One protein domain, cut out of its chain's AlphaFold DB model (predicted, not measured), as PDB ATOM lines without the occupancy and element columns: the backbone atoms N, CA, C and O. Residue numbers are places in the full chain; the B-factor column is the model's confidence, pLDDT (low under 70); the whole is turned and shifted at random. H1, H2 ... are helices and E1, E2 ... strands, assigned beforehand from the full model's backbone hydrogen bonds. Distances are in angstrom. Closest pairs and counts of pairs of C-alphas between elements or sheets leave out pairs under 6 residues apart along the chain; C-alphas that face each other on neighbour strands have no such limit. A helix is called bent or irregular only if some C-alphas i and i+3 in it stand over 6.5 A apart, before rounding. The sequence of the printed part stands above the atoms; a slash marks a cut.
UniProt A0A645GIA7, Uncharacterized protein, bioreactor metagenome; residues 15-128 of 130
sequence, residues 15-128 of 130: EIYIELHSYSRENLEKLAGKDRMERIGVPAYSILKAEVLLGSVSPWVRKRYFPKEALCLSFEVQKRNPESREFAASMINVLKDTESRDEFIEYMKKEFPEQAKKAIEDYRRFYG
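AT A GLANCE: This is residues 15 to 128 of the 130 residues of an uncharacterized protein of bioreactor metagenome (UniProt A0A645GIA7). A narrow sheet of three strands, with E3 in the middle, makes the core; the long helix H4 packs along one face of it, and the helical hairpin of H5 and H6 stands by the sheet with H6 at the E2 side. H1 packs near one end of the strands, and the short helices H2 and H3 lie far from the middle. The printed part has 114 residues, with six named helices and three named strands in the order E1 H1 H2 E2 H3 E3 H4 H5 H6. The sheet, in the order E1 E3 E2, is mixed, and the class is mixed, helices and strands. The whole is compact, with a radius of gyration of the C-alphas of 13.5 A and spans of 35 by 35 by 26 A.

HOW THE PARTS SIT: Begin at E1, residues 16 to 23, which is parallel to E3, residues 71 to 78, at 19 degrees; N 17 and O 71 are 2.8 A apart. On the other side of E3 is E2, residues 53 to 56, antiparallel at 151 degrees, with N 74 and O 55 at 2.8 A. Residues 46 to 47 pair antiparallel with 53 to 54 of E2. H1, residues 25 to 32, is irregular, with C-alphas 26 and 29 7.4 A apart; it is on the sheet at a height of 8.1 A. H2, residues 36 to 40, is not on the sheet. H3, residues 59 to 65, only grazes the sheet with residues 59 to 62. H4, residues 82 to 96, is on the sheet at a height of 9.6 A, over E1 and E3, and runs along the strands, at 8 degrees to E3 on the local plane; its closest C-alphas to E3 are Ser 84 and Val 77, 5.9 A apart. H5, residues 101 to 111, only grazes the sheet with residues 101 to 105. It forms a helical hairpin with H6, residues 113 to 127: they touch through residues 115 to 117 of H6 alone, closest at the C-alphas of Lys 109 and Ala 116, 5.3 A, at a steep tilt of 40 degrees, opposite ways. H6 is on the sheet, with C-alphas of Ala 119 and Gly 55 closest at 7.8 A. The domain has three layers, with helices on both faces of the sheet E1 E3 E2: H4 and H6 are on one face and H1 is on the other. Each O i to N i+4 pair is within hydrogen-bond range in H2, H3, H4, H5 and H6, and 2 of 4 in H1.

IN THESE COORDINATES: Find C-alpha 16 at (54.902, 4.550, 28.978); E1 runs 22.8 A from there, and E3 22.6 A. Look for H4 from C-alpha 82 at (44.183, -17.015, 38.550), 21.0 A long. H6 runs 20.9 A to C-alpha 127 at (50.300, 16.399, 41.347).

THE WHOLE: The C-alphas of Pro 82 and Gly 128, the two farthest apart, are 36.9 A apart. The printed part has no cut. The link from H2 to E2, 12 residues, is long; the others are tight. The mean pLDDT of the printed part is 91.6, and no printed residue is under 70.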
ATOM      1  N   GLU A  15      57.962   6.842  27.285       92.50
ATOM      2  CA  GLU A  15      56.695   7.578  27.415       92.50
ATOM      3  C   GLU A  15      55.642   6.793  28.209       92.50
ATOM      4  O   GLU A  15      54.762   7.380  28.842       92.50
ATOM      5  N   ILE A  16      55.755   5.461  28.217       92.75
ATOM      6  CA  ILE A  16      54.902   4.550  28.978       92.75
ATOM      7  C   ILE A  16      55.791   3.696  29.881       92.75
ATOM      8  O   ILE A  16      56.679   2.981  29.419       92.75
ATOM      9  N   TYR A  17      55.533   3.750  31.186       94.38
ATOM     10  CA  TYR A  17      56.228   2.965  32.197       94.38
ATOM     11  C   TYR A  17      55.233   2.259  33.111       94.38
ATOM     12  O   TYR A  17      54.333   2.879  33.683       94.38
ATOM     13  N   ILE A  18      55.404   0.949  33.257       94.12
ATOM     14  CA  ILE A  18      54.505   0.103  34.036       94.12
ATOM     15  C   ILE A  18      55.284  -0.723  35.057       94.12
ATOM     16  O   ILE A  18      56.306  -1.331  34.745       94.12
ATOM     17  N   GLU A  19      54.771  -0.773  36.280       95.12
ATOM     18  CA  GLU A  19      55.257  -1.653  37.341       95.12
ATOM     19  C   GLU A  19      54.218  -2.748  37.612       95.12
ATOM     20  O   GLU A  19      53.033  -2.463  37.797       95.12
ATOM     21  N   LEU A  20      54.657  -4.008  37.642       94.94
ATOM     22  CA  LEU A  20      53.822  -5.159  37.984       94.94
ATOM     23  C   LEU A  20      54.248  -5.727  39.327       94.94
ATOM     24  O   LEU A  20      55.358  -6.244  39.471       94.94
ATOM     25  N   HIS A  21      53.343  -5.687  40.292       95.69
ATOM     26  CA  HIS A  21      53.571  -6.160  41.646       95.69
ATOM     27  C   HIS A  21      52.516  -7.191  42.054       95.69
ATOM     28  O   HIS A  21      51.573  -7.498  41.319       95.69
ATOM     29  N   SER A  22      52.689  -7.757  43.250       96.31
ATOM     30  CA  SER A  22      51.701  -8.667  43.816       96.31
ATOM     31  C   SER A  22      51.423  -8.383  45.282       96.31
ATOM     32  O   SER A  22      52.341  -8.169  46.079       96.31
ATOM     33  N   TYR A  23      50.157  -8.509  45.666       97.50
ATOM     34  CA  TYR A  23      49.702  -8.282  47.030       97.50
ATOM     35  C   TYR A  23      49.000  -9.521  47.601       97.50
ATOM     36  O   TYR A  23      48.437 -10.344  46.878       97.50
ATOM     37  N   SER A  24      49.067  -9.687  48.921       97.38
ATOM     38  CA  SER A  24      48.258 -10.687  49.632       97.38
ATOM     39  C   SER A  24      46.863 -10.125  49.894       97.38
ATOM     40  O   SER A  24      46.752  -8.943  50.220       97.38
ATOM     41  N   ARG A  25      45.815 -10.954  49.800       95.19
ATOM     42  CA  ARG A  25      44.406 -10.528  49.903       95.19
ATOM     43  C   ARG A  25      44.115  -9.677  51.139       95.19
ATOM     44  O   ARG A  25      43.380  -8.701  51.043       95.19
ATOM     45  N   GLU A  26      44.742  -9.990  52.270       96.25
ATOM     46  CA  GLU A  26      44.560  -9.262  53.536       96.25
ATOM     47  C   GLU A  26      44.987  -7.781  53.466       96.25
ATOM     48  O   GLU A  26      44.615  -6.981  54.323       96.25
ATOM     49  N   ASN A  27      45.776  -7.395  52.458       94.88
ATOM     50  CA  ASN A  27      46.226  -6.019  52.258       94.88
ATOM     51  C   ASN A  27      45.325  -5.206  51.317       94.88
ATOM     52  O   ASN A  27      45.626  -4.033  51.103       94.88
ATOM     53  N   LEU A  28      44.235  -5.774  50.787       94.19
ATOM     54  CA  LEU A  28      43.334  -5.074  49.864       94.19
ATOM     55  C   LEU A  28      42.850  -3.735  50.441       94.19
ATOM     56  O   LEU A  28      43.104  -2.684  49.857       94.19
ATOM     57  N   GLU A  29      42.262  -3.755  51.639       92.12
ATOM     58  CA  GLU A  29      41.784  -2.544  52.325       92.12
ATOM     59  C   GLU A  29      42.914  -1.546  52.609       92.12
ATOM     60  O   GLU A  29      42.733  -0.334  52.543       92.12
ATOM     61  N   LYS A  30      44.135  -2.024  52.869       91.00
ATOM     62  CA  LYS A  30      45.277  -1.128  53.104       91.00
ATOM     63  C   LYS A  30      45.714  -0.388  51.834       91.00
ATOM     64  O   LYS A  30      46.252   0.716  51.937       91.00
ATOM     65  N   LEU A  31      45.519  -1.001  50.667       91.38
ATOM     66  CA  LEU A  31      45.948  -0.485  49.367       91.38
ATOM     67  C   LEU A  31      44.859   0.351  48.680       91.38
ATOM     68  O   LEU A  31      45.165   1.397  48.105       91.38
ATOM     69  N   ALA A  32      43.602  -0.082  48.765       90.81
ATOM     70  CA  ALA A  32      42.464   0.535  48.083       90.81
ATOM     71  C   ALA A  32      41.501   1.295  49.020       90.81
ATOM     72  O   ALA A  32      40.561   1.936  48.548       90.81
ATOM     73  N   GLY A  33      41.738   1.265  50.336       88.94
ATOM     74  CA  GLY A  33      40.939   1.988  51.324       88.94
ATOM     75  C   GLY A  33      40.973   3.503  51.113       88.94
ATOM     76  O   GLY A  33      42.026   4.095  50.866       88.94
ATOM     77  N   LYS A  34      39.805   4.148  51.216       81.31
ATOM     78  CA  LYS A  34      39.636   5.596  50.979       81.31
ATOM     79  C   LYS A  34      40.419   6.465  51.975       81.31
ATOM     80  O   LYS A  34      40.794   7.582  51.633       81.31
ATOM     81  N   ASP A  35      40.718   5.931  53.158       84.38
ATOM     82  CA  ASP A  35      41.513   6.565  54.216       84.38
ATOM     83  C   ASP A  35      43.011   6.662  53.875       84.38
ATOM     84  O   ASP A  35      43.761   7.342  54.570       84.38
ATOM     85  N   ARG A  36      43.485   6.010  52.801       82.81
ATOM     86  CA  ARG A  36      44.917   5.965  52.456       82.81
ATOM     87  C   ARG A  36      45.526   7.347  52.217       82.81
ATOM     88  O   ARG A  36      46.678   7.565  52.597       82.81
ATOM     89  N   MET A  37      44.751   8.274  51.651       82.25
ATOM     90  CA  MET A  37      45.194   9.657  51.468       82.25
ATOM     91  C   MET A  37      45.450  10.338  52.818       82.25
ATOM     92  O   MET A  37      46.472  10.988  52.987       82.25
ATOM     93  N   GLU A  38      44.568  10.146  53.796       82.38
ATOM     94  CA  GLU A  38      44.698  10.740  55.132       82.38
ATOM     95  C   GLU A  38      45.791  10.048  55.956       82.38
ATOM     96  O   GLU A  38      46.548  10.700  56.670       82.38
ATOM     97  N   ARG A  39      45.916   8.725  55.820       84.56
ATOM     98  CA  ARG A  39      46.839   7.899  56.605       84.56
ATOM     99  C   ARG A  39      48.287   7.953  56.116       84.56
ATOM    100  O   ARG A  39      49.202   7.871  56.928       84.56
ATOM    101  N   ILE A  40      48.502   7.986  54.800       81.75
ATOM    102  CA  ILE A  40      49.831   7.808  54.176       81.75
ATOM    103  C   ILE A  40      50.171   8.976  53.235       81.75
ATOM    104  O   ILE A  40      51.296   9.078  52.751       81.75
ATOM    105  N   GLY A  41      49.225   9.881  52.966       80.50
ATOM    106  CA  GLY A  41      49.452  11.019  52.079       80.50
ATOM    107  C   GLY A  41      49.505  10.643  50.601       80.50
ATOM    108  O   GLY A  41      50.022  11.422  49.818       80.50
ATOM    109  N   VAL A  42      49.019   9.461  50.202       81.75
ATOM    110  CA  VAL A  42      48.978   9.013  48.798       81.75
ATOM    111  C   VAL A  42      47.588   8.482  48.438       81.75
ATOM    112  O   VAL A  42      46.961   7.829  49.278       81.75
ATOM    113  N   PRO A  43      47.097   8.706  47.203       84.25
ATOM    114  CA  PRO A  43      45.795   8.201  46.781       84.25
ATOM    115  C   PRO A  43      45.642   6.688  46.952       84.25
ATOM    116  O   PRO A  43      46.605   5.923  46.844       84.25
ATOM    117  N   ALA A  44      44.412   6.249  47.198       88.94
ATOM    118  CA  ALA A  44      44.049   4.838  47.152       88.94
ATOM    119  C   ALA A  44      44.163   4.295  45.723       88.94
ATOM    120  O   ALA A  44      43.809   4.999  44.775       88.94
ATOM    121  N   TYR A  45      44.595   3.040  45.574       92.44
ATOM    122  CA  TYR A  45      44.518   2.372  44.274       92.44
ATOM    123  C   TYR A  45      43.054   2.243  43.824       92.44
ATOM    124  O   TYR A  45      42.150   2.050  44.640       92.44
ATOM    125  N   SER A  46      42.821   2.319  42.518       93.50
ATOM    126  CA  SER A  46      41.532   2.001  41.908       93.50
ATOM    127  C   SER A  46      41.388   0.488  41.759       93.50
ATOM    128  O   SER A  46      42.265  -0.165  41.199       93.50
ATOM    129  N   ILE A  47      40.276  -0.071  42.234       95.25
ATOM    130  CA  ILE A  47      39.967  -1.497  42.075       95.25
ATOM    131  C   ILE A  47      39.323  -1.707  40.696       95.25
ATOM    132  O   ILE A  47      38.271  -1.130  40.406       95.25
ATOM    133  N   LEU A  48      39.967  -2.512  39.850       95.12
ATOM    134  CA  LEU A  48      39.455  -2.951  38.549       95.12
ATOM    135  C   LEU A  48      38.744  -4.316  38.676       95.12
ATOM    136  O   LEU A  48      38.339  -4.730  39.763       95.12
ATOM    137  N   LYS A  49      38.572  -5.034  37.559       95.81
ATOM    138  CA  LYS A  49      38.058  -6.413  37.556       95.81
ATOM    139  C   LYS A  49      39.044  -7.364  38.251       95.81
ATOM    140  O   LYS A  49      40.241  -7.092  38.332       95.81
ATOM    141  N   ALA A  50      38.518  -8.483  38.757       95.69
ATOM    142  CA  ALA A  50      39.288  -9.558  39.398       95.69
ATOM    143  C   ALA A  50      40.267  -9.078  40.495       95.69
ATOM    144  O   ALA A  50      41.382  -9.587  40.625       95.69
ATOM    145  N   GLU A  51      39.857  -8.055  41.256       95.38
ATOM    146  CA  GLU A  51      40.633  -7.434  42.342       95.38
ATOM    147  C   GLU A  51      42.046  -6.968  41.921       95.38
ATOM    148  O   GLU A  51      42.942  -6.852  42.760       95.38
ATOM    149  N   VAL A  52      42.272  -6.689  40.632       97.56
ATOM    150  CA  VAL A  52      43.502  -6.030  40.175       97.56
ATOM    151  C   VAL A  52      43.427  -4.559  40.546       97.56
ATOM    152  O   VAL A  52      42.434  -3.885  40.268       97.56
ATOM    153  N   LEU A  53      44.482  -4.057  41.181       96.88
ATOM    154  CA  LEU A  53      44.541  -2.664  41.606       96.88
ATOM    155  C   LEU A  53      45.384  -1.862  40.628       96.88
ATOM    156  O   LEU A  53      46.472  -2.293  40.261       96.88
ATOM    157  N   LEU A  54      44.896  -0.684  40.256       95.44
ATOM    158  CA  LEU A  54      45.586   0.269  39.399       95.44
ATOM    159  C   LEU A  54      45.939   1.524  40.193       95.44
ATOM    160  O   LEU A  54      45.083   2.129  40.841       95.44
ATOM    161  N   GLY A  55      47.198   1.933  40.120       92.12
ATOM    162  CA  GLY A  55      47.689   3.160  40.731       92.12
ATOM    163  C   GLY A  55      48.769   3.814  39.883       92.12
ATOM    164  O   GLY A  55      49.105   3.342  38.799       92.12
ATOM    165  N   SER A  56      49.328   4.910  40.387       89.56
ATOM    166  CA  SER A  56      50.564   5.463  39.834       89.56
ATOM    167  C   SER A  56      51.767   4.800  40.499       89.56
ATOM    168  O   SER A  56      51.678   4.353  41.644       89.56
ATOM    169  N   VAL A  57      52.895   4.768  39.792       91.94
ATOM    170  CA  VAL A  57      54.190   4.389  40.378       91.94
ATOM    171  C   VAL A  57      54.564   5.313  41.542       91.94
ATOM    172  O   VAL A  57      53.945   6.362  41.760       91.94
ATOM    173  N   SER A  58      55.611   4.943  42.284       88.44
ATOM    174  CA  SER A  58      56.135   5.753  43.391       88.44
ATOM    175  C   SER A  58      56.257   7.242  43.009       88.44
ATOM    176  O   SER A  58      56.910   7.556  42.007       88.44
ATOM    177  N   PRO A  59      55.716   8.180  43.817       87.50
ATOM    178  CA  PRO A  59      55.822   9.613  43.545       87.50
ATOM    179  C   PRO A  59      57.256  10.105  43.363       87.50
ATOM    180  O   PRO A  59      57.492  11.046  42.608       87.50
ATOM    181  N   TRP A  60      58.216   9.470  44.044       89.44
ATOM    182  CA  TRP A  60      59.631   9.793  43.897       89.44
ATOM    183  C   TRP A  60      60.149   9.418  42.504       89.44
ATOM    184  O   TRP A  60      60.768  10.251  41.850       89.44
ATOM    185  N   VAL A  61      59.825   8.212  42.019       90.38
ATOM    186  CA  VAL A  61      60.199   7.763  40.667       90.38
ATOM    187  C   VAL A  61      59.528   8.651  39.620       90.38
ATOM    188  O   VAL A  61      60.208   9.209  38.760       90.38
ATOM    189  N   ARG A  62      58.211   8.867  39.749       90.06
ATOM    190  CA  ARG A  62      57.430   9.692  38.819       90.06
ATOM    191  C   ARG A  62      58.008  11.097  38.672       90.06
ATOM    192  O   ARG A  62      58.236  11.536  37.556       90.06
ATOM    193  N   LYS A  63      58.255  11.798  39.784       89.75
ATOM    194  CA  LYS A  63      58.723  13.195  39.754       89.75
ATOM    195  C   LYS A  63      60.171  13.338  39.292       89.75
ATOM    196  O   LYS A  63      60.539  14.400  38.802       89.75
ATOM    197  N   ARG A  64      61.012  12.324  39.518       91.88
ATOM    198  CA  ARG A  64      62.458  12.430  39.284       91.88
ATOM    199  C   ARG A  64      62.883  12.029  37.876       91.88
ATOM    200  O   ARG A  64      63.872  12.588  37.399       91.88
ATOM    201  N   TYR A  65      62.179  11.074  37.267       93.56
ATOM    202  CA  TYR A  65      62.618  10.414  36.034       93.56
ATOM    203  C   TYR A  65      61.673  10.595  34.850       93.56
ATOM    204  O   TYR A  65      62.078  10.328  33.725       93.56
ATOM    205  N   PHE A  66      60.438  11.045  35.081       93.31
ATOM    206  CA  PHE A  66      59.423  11.100  34.038       93.31
ATOM    207  C   PHE A  66      58.831  12.501  33.881       93.31
ATOM    208  O   PHE A  66      58.582  13.183  34.882       93.31
ATOM    209  N   PRO A  67      58.554  12.929  32.639       90.69
ATOM    210  CA  PRO A  67      57.780  14.136  32.393       90.69
ATOM    211  C   PRO A  67      56.319  13.940  32.843       90.69
ATOM    212  O   PRO A  67      55.860  12.819  33.098       90.69
ATOM    213  N   LYS A  68      55.558  15.036  32.969       85.50
ATOM    214  CA  LYS A  68      54.142  14.967  33.386       85.50
ATOM    215  C   LYS A  68      53.296  14.194  32.371       85.50
ATOM    216  O   LYS A  68      52.308  13.556  32.740       85.50
ATOM    217  N   GLU A  69      53.722  14.247  31.117       87.12
ATOM    218  CA  GLU A  69      53.096  13.682  29.934       87.12
ATOM    219  C   GLU A  69      53.248  12.161  29.854       87.12
ATOM    220  O   GLU A  69      52.407  11.506  29.244       87.12
ATOM    221  N   ALA A  70      54.248  11.586  30.530       91.38
ATOM    222  CA  ALA A  70      54.451  10.144  30.547       91.38
ATOM    223  C   ALA A  70      53.344   9.415  31.326       91.38
ATOM    224  O   ALA A  70      52.890   9.853  32.393       91.38
ATOM    225  N   LEU A  71      52.943   8.255  30.808       91.50
ATOM    226  CA  LEU A  71      52.019   7.338  31.460       91.50
ATOM    227  C   LEU A  71      52.797   6.417  32.404       91.50
ATOM    228  O   LEU A  71      53.415   5.453  31.967       91.50
ATOM    229  N   CYS A  72      52.745   6.691  33.710       93.12
ATOM    230  CA  CYS A  72      53.408   5.856  34.717       93.12
ATOM    231  C   CYS A  72      52.399   5.181  35.651       93.12
ATOM    232  O   CYS A  72      51.819   5.839  36.529       93.12
ATOM    233  N   LEU A  73      52.231   3.869  35.491       93.62
ATOM    234  CA  LEU A  73      51.223   3.071  36.189       93.62
ATOM    235  C   LEU A  73      51.843   1.930  36.993       93.62
ATOM    236  O   LEU A  73      52.890   1.392  36.651       93.62
ATOM    237  N   SER A  74      51.146   1.526  38.044       95.19
ATOM    238  CA  SER A  74      51.448   0.331  38.822       95.19
ATOM    239  C   SER A  74      50.201  -0.543  38.886       95.19
ATOM    240  O   SER A  74      49.115  -0.047  39.205       95.19
ATOM    241  N   PHE A  75      50.362  -1.832  38.584       97.00
ATOM    242  CA  PHE A  75      49.337  -2.848  38.786       97.00
ATOM    243  C   PHE A  75      49.727  -3.761  39.945       97.00
ATOM    244  O   PHE A  75      50.806  -4.352  39.953       97.00
ATOM    245  N   GLU A  76      48.810  -3.935  40.892       97.56
ATOM    246  CA  GLU A  76      48.951  -4.898  41.981       97.56
ATOM    247  C   GLU A  76      48.038  -6.096  41.712       97.56
ATOM    248  O   GLU A  76      46.811  -5.968  41.668       97.56
ATOM    249  N   VAL A  77      48.644  -7.272  41.538       98.00
ATOM    250  CA  VAL A  77      47.940  -8.524  41.234       98.00
ATOM    251  C   VAL A  77      47.796  -9.365  42.496       98.00
ATOM    252  O   VAL A  77      48.756  -9.566  43.247       98.00
ATOM    253  N   GLN A  78      46.604  -9.896  42.747       97.94
ATOM    254  CA  GLN A  78      46.389 -10.690  43.948       97.94
ATOM    255  C   GLN A  78      47.137 -12.027  43.854       97.94
ATOM    256  O   GLN A  78      46.992 -12.805  42.905       97.94
ATOM    257  N   LYS A  79      47.936 -12.332  44.878       97.25
ATOM    258  CA  LYS A  79      48.659 -13.603  44.971       97.25
ATOM    259  C   LYS A  79      47.679 -14.772  44.972       97.25
ATOM    260  O   LYS A  79      46.699 -14.768  45.710       97.25
ATOM    261  N   ARG A  80      48.017 -15.817  44.209       95.50
ATOM    262  CA  ARG A  80      47.252 -17.076  44.106       95.50
ATOM    263  C   ARG A  80      45.822 -16.914  43.564       95.50
ATOM    264  O   ARG A  80      45.038 -17.841  43.712       95.50
ATOM    265  N   ASN A  81      45.506 -15.803  42.897       96.62
ATOM    266  CA  ASN A  81      44.252 -15.632  42.169       96.62
ATOM    267  C   ASN A  81      44.503 -15.753  40.649       96.62
ATOM    268  O   ASN A  81      45.149 -14.879  40.065       96.62
ATOM    269  N   PRO A  82      44.058 -16.845  39.996       97.12
ATOM    270  CA  PRO A  82      44.183 -17.015  38.550       97.12
ATOM    271  C   PRO A  82      43.485 -15.924  37.738       97.12
ATOM    272  O   PRO A  82      44.130 -15.357  36.862       97.12
ATOM    273  N   GLU A  83      42.250 -15.564  38.087       98.00
ATOM    274  CA  GLU A  83      41.476 -14.534  37.379       98.00
ATOM    275  C   GLU A  83      42.170 -13.170  37.442       98.00
ATOM    276  O   GLU A  83      42.244 -12.456  36.445       98.00
ATOM    277  N   SER A  84      42.755 -12.831  38.596       97.44
ATOM    278  CA  SER A  84      43.529 -11.595  38.770       97.44
ATOM    279  C   SER A  84      44.742 -11.556  37.831       97.44
ATOM    280  O   SER A  84      45.025 -10.530  37.215       97.44
ATOM    281  N   ARG A  85      45.441 -12.688  37.659       97.25
ATOM    282  CA  ARG A  85      46.586 -12.793  36.736       97.25
ATOM    283  C   ARG A  85      46.157 -12.713  35.275       97.25
ATOM    284  O   ARG A  85      46.818 -12.031  34.499       97.25
ATOM    285  N   GLU A  86      45.079 -13.398  34.908       98.06
ATOM    286  CA  GLU A  86      44.541 -13.383  33.544       98.06
ATOM    287  C   GLU A  86      44.062 -11.985  33.155       98.06
ATOM    288  O   GLU A  86      44.402 -11.488  32.080       98.06
ATOM    289  N   PHE A  87      43.354 -11.307  34.057       98.00
ATOM    290  CA  PHE A  87      42.914  -9.937  33.835       98.00
ATOM    291  C   PHE A  87      44.089  -8.946  33.798       98.00
ATOM    292  O   PHE A  87      44.131  -8.072  32.938       98.00
ATOM    293  N   ALA A  88      45.097  -9.093  34.662       97.19
ATOM    294  CA  ALA A  88      46.302  -8.269  34.563       97.19
ATOM    295  C   ALA A  88      47.017  -8.476  33.217       97.19
ATOM    296  O   ALA A  88      47.412  -7.506  32.576       97.19
ATOM    297  N   ALA A  89      47.131  -9.720  32.741       96.81
ATOM    298  CA  ALA A  89      47.731 -10.016  31.442       96.81
ATOM    299  C   ALA A  89      46.946  -9.394  30.274       96.81
ATOM    300  O   ALA A  89      47.560  -8.905  29.325       96.81
ATOM    301  N   SER A  90      45.609  -9.362  30.333       96.94
ATOM    302  CA  SER A  90      44.812  -8.682  29.304       96.94
ATOM    303  C   SER A  90      45.040  -7.168  29.308       96.94
ATOM    304  O   SER A  90      45.223  -6.589  28.241       96.94
ATOM    305  N   MET A  91      45.150  -6.542  30.485       95.94
ATOM    306  CA  MET A  91      45.502  -5.121  30.609       95.94
ATOM    307  C   MET A  91      46.893  -4.814  30.041       95.94
ATOM    308  O   MET A  91      47.067  -3.813  29.349       95.94
ATOM    309  N   ILE A  92      47.879  -5.683  30.285       94.81
ATOM    310  CA  ILE A  92      49.222  -5.526  29.710       94.81
ATOM    311  C   ILE A  92      49.203  -5.670  28.187       94.81
ATOM    312  O   ILE A  92      49.917  -4.935  27.510       94.81
ATOM    313  N   ASN A  93      48.379  -6.561  27.632       95.38
ATOM    314  CA  ASN A  93      48.221  -6.647  26.180       95.38
ATOM    315  C   ASN A  93      47.652  -5.354  25.587       95.38
ATOM    316  O   ASN A  93      48.190  -4.883  24.594       95.38
ATOM    317  N   VAL A  94      46.653  -4.742  26.231       94.69
ATOM    318  CA  VAL A  94      46.128  -3.432  25.805       94.69
ATOM    319  C   VAL A  94      47.220  -2.360  25.846       94.69
ATOM    320  O   VAL A  94      47.389  -1.624  24.881       94.69
ATOM    321  N   LEU A  95      47.999  -2.294  26.931       93.12
ATOM    322  CA  LEU A  95      49.084  -1.314  27.085       93.12
ATOM    323  C   LEU A  95      50.223  -1.502  26.084       93.12
ATOM    324  O   LEU A  95      50.825  -0.526  25.659       93.12
ATOM    325  N   LYS A  96      50.529  -2.747  25.716       91.56
ATOM    326  CA  LYS A  96      51.547  -3.066  24.711       91.56
ATOM    327  C   LYS A  96      51.159  -2.542  23.324       91.56
ATOM    328  O   LYS A  96      52.043  -2.171  22.563       91.56
ATOM    329  N   ASP A  97      49.863  -2.521  23.025       92.19
ATOM    330  CA  ASP A  97      49.322  -2.052  21.748       92.19
ATOM    331  C   ASP A  97      48.928  -0.558  21.792       92.19
ATOM    332  O   ASP A  97      48.487  -0.012  20.789       92.19
ATOM    333  N   THR A  98      49.087   0.102  22.946       91.81
ATOM    334  CA  THR A  98      48.814   1.532  23.135       91.81
ATOM    335  C   THR A  98      49.995   2.363  22.634       91.81
ATOM    336  O   THR A  98      51.128   2.160  23.071       91.81
ATOM    337  N   GLU A  99      49.724   3.371  21.809       88.06
ATOM    338  CA  GLU A  99      50.740   4.276  21.265       88.06
ATOM    339  C   GLU A  99      50.905   5.560  22.089       88.06
ATOM    340  O   GLU A  99      51.923   6.239  21.979       88.06
ATOM    341  N   SER A 100      49.926   5.919  22.927       89.31
ATOM    342  CA  SER A 100      49.997   7.139  23.741       89.31
ATOM    343  C   SER A 100      49.281   7.049  25.089       89.31
ATOM    344  O   SER A 100      48.353   6.267  25.300       89.31
ATOM    345  N   ARG A 101      49.659   7.941  26.016       89.62
ATOM    346  CA  ARG A 101      48.950   8.126  27.292       89.62
ATOM    347  C   ARG A 101      47.452   8.356  27.081       89.62
ATOM    348  O   ARG A 101      46.635   7.783  27.802       89.62
ATOM    349  N   ASP A 102      47.109   9.229  26.143       90.94
ATOM    350  CA  ASP A 102      45.735   9.686  25.956       90.94
ATOM    351  C   ASP A 102      44.859   8.561  25.391       90.94
ATOM    352  O   ASP A 102      43.733   8.381  25.850       90.94
ATOM    353  N   GLU A 103      45.405   7.722  24.508       94.12
ATOM    354  CA  GLU A 103      44.739   6.507  24.031       94.12
ATOM    355  C   GLU A 103      44.393   5.552  25.184       94.12
ATOM    356  O   GLU A 103      43.245   5.110  25.306       94.12
ATOM    357  N   PHE A 104      45.341   5.291  26.091       93.50
ATOM    358  CA  PHE A 104      45.060   4.446  27.254       93.50
ATOM    359  C   PHE A 104      44.031   5.078  28.197       93.50
ATOM    360  O   PHE A 104      43.185   4.384  28.764       93.50
ATOM    361  N   ILE A 105      44.069   6.401  28.373       91.62
ATOM    362  CA  ILE A 105      43.067   7.115  29.171       91.62
ATOM    363  C   ILE A 105      41.672   6.951  28.556       91.62
ATOM    364  O   ILE A 105      40.719   6.706  29.297       91.62
ATOM    365  N   GLU A 106      41.531   7.049  27.234       94.50
ATOM    366  CA  GLU A 106      40.249   6.832  26.552       94.50
ATOM    367  C   GLU A 106      39.762   5.385  26.692       94.50
ATOM    368  O   GLU A 106      38.591   5.161  27.014       94.50
ATOM    369  N   TYR A 107      40.661   4.402  26.573       95.12
ATOM    370  CA  TYR A 107      40.348   3.007  26.888       95.12
ATOM    371  C   TYR A 107      39.800   2.863  28.318       95.12
ATOM    372  O   TYR A 107      38.728   2.288  28.528       95.12
ATOM    373  N   MET A 108      40.486   3.448  29.305       95.12
ATOM    374  CA  MET A 108      40.070   3.393  30.707       95.12
ATOM    375  C   MET A 108      38.729   4.090  30.946       95.12
ATOM    376  O   MET A 108      37.915   3.578  31.708       95.12
ATOM    377  N   LYS A 109      38.461   5.228  30.296       94.69
ATOM    378  CA  LYS A 109      37.168   5.926  30.397       94.69
ATOM    379  C   LYS A 109      36.018   5.103  29.824       94.69
ATOM    380  O   LYS A 109      34.914   5.169  30.356       94.69
ATOM    381  N   LYS A 110      36.266   4.340  28.758       95.81
ATOM    382  CA  LYS A 110      35.259   3.479  28.134       95.81
ATOM    383  C   LYS A 110      34.968   2.235  28.976       95.81
ATOM    384  O   LYS A 110      33.805   1.924  29.217       95.81
ATOM    385  N   GLU A 111      36.009   1.539  29.424       95.44
ATOM    386  CA  GLU A 111      35.869   0.242  30.101       95.44
ATOM    387  C   GLU A 111      35.660   0.359  31.620       95.44
ATOM    388  O   GLU A 111      35.023  -0.504  32.229       95.44
ATOM    389  N   PHE A 112      36.182   1.421  32.242       94.62
ATOM    390  CA  PHE A 112      36.168   1.656  33.691       94.62
ATOM    391  C   PHE A 112      35.884   3.137  34.026       94.62
ATOM    392  O   PHE A 112      36.710   3.793  34.669       94.62
ATOM    393  N   PRO A 113      34.732   3.698  33.605       93.75
ATOM    394  CA  PRO A 113      34.463   5.139  33.663       93.75
ATOM    395  C   PRO A 113      34.612   5.740  35.067       93.75
ATOM    396  O   PRO A 113      35.252   6.781  35.234       93.75
ATOM    397  N   GLU A 114      34.085   5.067  36.093       93.00
ATOM    398  CA  GLU A 114      34.148   5.542  37.480       93.00
ATOM    399  C   GLU A 114      35.584   5.530  38.025       93.00
ATOM    400  O   GLU A 114      36.033   6.484  38.665       93.00
ATOM    401  N   GLN A 115      36.344   4.470  37.734       92.75
ATOM    402  CA  GLN A 115      37.740   4.346  38.144       92.75
ATOM    403  C   GLN A 115      38.633   5.344  37.411       92.75
ATOM    404  O   GLN A 115      39.532   5.910  38.031       92.75
ATOM    405  N   ALA A 116      38.386   5.576  36.121       90.69
ATOM    406  CA  ALA A 116      39.110   6.556  35.321       90.69
ATOM    407  C   ALA A 116      38.869   7.972  35.850       90.69
ATOM    408  O   ALA A 116      39.826   8.710  36.092       90.69
ATOM    409  N   LYS A 117      37.607   8.332  36.113       90.75
ATOM    410  CA  LYS A 117      37.245   9.622  36.705       90.75
ATOM    411  C   LYS A 117      37.954   9.840  38.040       90.75
ATOM    412  O   LYS A 117      38.652  10.840  38.201       90.75
ATOM    413  N   LYS A 118      37.852   8.873  38.957       88.00
ATOM    414  CA  LYS A 118      38.513   8.940  40.266       88.00
ATOM    415  C   LYS A 118      40.033   9.056  40.132       88.00
ATOM    416  O   LYS A 118      40.639   9.879  40.806       88.00
ATOM    417  N   ALA A 119      40.657   8.263  39.260       86.31
ATOM    418  CA  ALA A 119      42.104   8.296  39.066       86.31
ATOM    419  C   ALA A 119      42.588   9.656  38.534       86.31
ATOM    420  O   ALA A 119      43.616  10.155  38.987       86.31
ATOM    421  N   ILE A 120      41.839  10.278  37.618       86.06
ATOM    422  CA  ILE A 120      42.139  11.618  37.091       86.06
ATOM    423  C   ILE A 120      41.984  12.684  38.186       86.06
ATOM    424  O   ILE A 120      42.846  13.554  38.318       86.06
ATOM    425  N   GLU A 121      40.917  12.622  38.984       87.25
ATOM    426  CA  GLU A 121      40.692  13.538  40.111       87.25
ATOM    427  C   GLU A 121      41.798  13.413  41.171       87.25
ATOM    428  O   GLU A 121      42.380  14.420  41.583       87.25
ATOM    429  N   ASP A 122      42.145  12.183  41.555       84.69
ATOM    430  CA  ASP A 122      43.215  11.891  42.509       84.69
ATOM    431  C   ASP A 122      44.577  12.370  41.987       84.69
ATOM    432  O   ASP A 122      45.355  12.972  42.735       84.69
ATOM    433  N   TYR A 123      44.857  12.156  40.698       80.88
ATOM    434  CA  TYR A 123      46.080  12.631  40.056       80.88
ATOM    435  C   TYR A 123      46.177  14.158  40.100       80.88
ATOM    436  O   TYR A 123      47.205  14.690  40.522       80.88
ATOM    437  N   ARG A 124      45.095  14.865  39.746       81.94
ATOM    438  CA  ARG A 124      45.036  16.334  39.792       81.94
ATOM    439  C   ARG A 124      45.228  16.874  41.203       81.94
ATOM    440  O   ARG A 124      45.989  17.811  41.417       81.94
ATOM    441  N   ARG A 125      44.575  16.256  42.189       82.00
ATOM    442  CA  ARG A 125      44.697  16.656  43.595       82.00
ATOM    443  C   ARG A 125      46.113  16.456  44.138       82.00
ATOM    444  O   ARG A 125      46.554  17.242  44.969       82.00
ATOM    445  N   PHE A 126      46.808  15.406  43.700       79.94
ATOM    446  CA  PHE A 126      48.118  15.036  44.241       79.94
ATOM    447  C   PHE A 126      49.307  15.676  43.502       79.94
ATOM    448  O   PHE A 126      50.312  16.009  44.133       79.94
ATOM    449  N   TYR A 127      49.216  15.860  42.181       75.50
ATOM    450  CA  TYR A 127      50.300  16.399  41.347       75.50
ATOM    451  C   TYR A 127      50.036  17.814  40.791       75.50
ATOM    452  O   TYR A 127      50.980  18.434  40.299       75.50
ATOM    453  N   GLY A 128      48.812  18.348  40.899       72.94
ATOM    454  CA  GLY A 128      48.404  19.646  40.338       72.94
ATOM    455  C   GLY A 128      47.711  19.528  38.971       72.94
ATOM    456  O   GLY A 128      47.281  18.445  38.578       72.94
TER     457      GLY A 128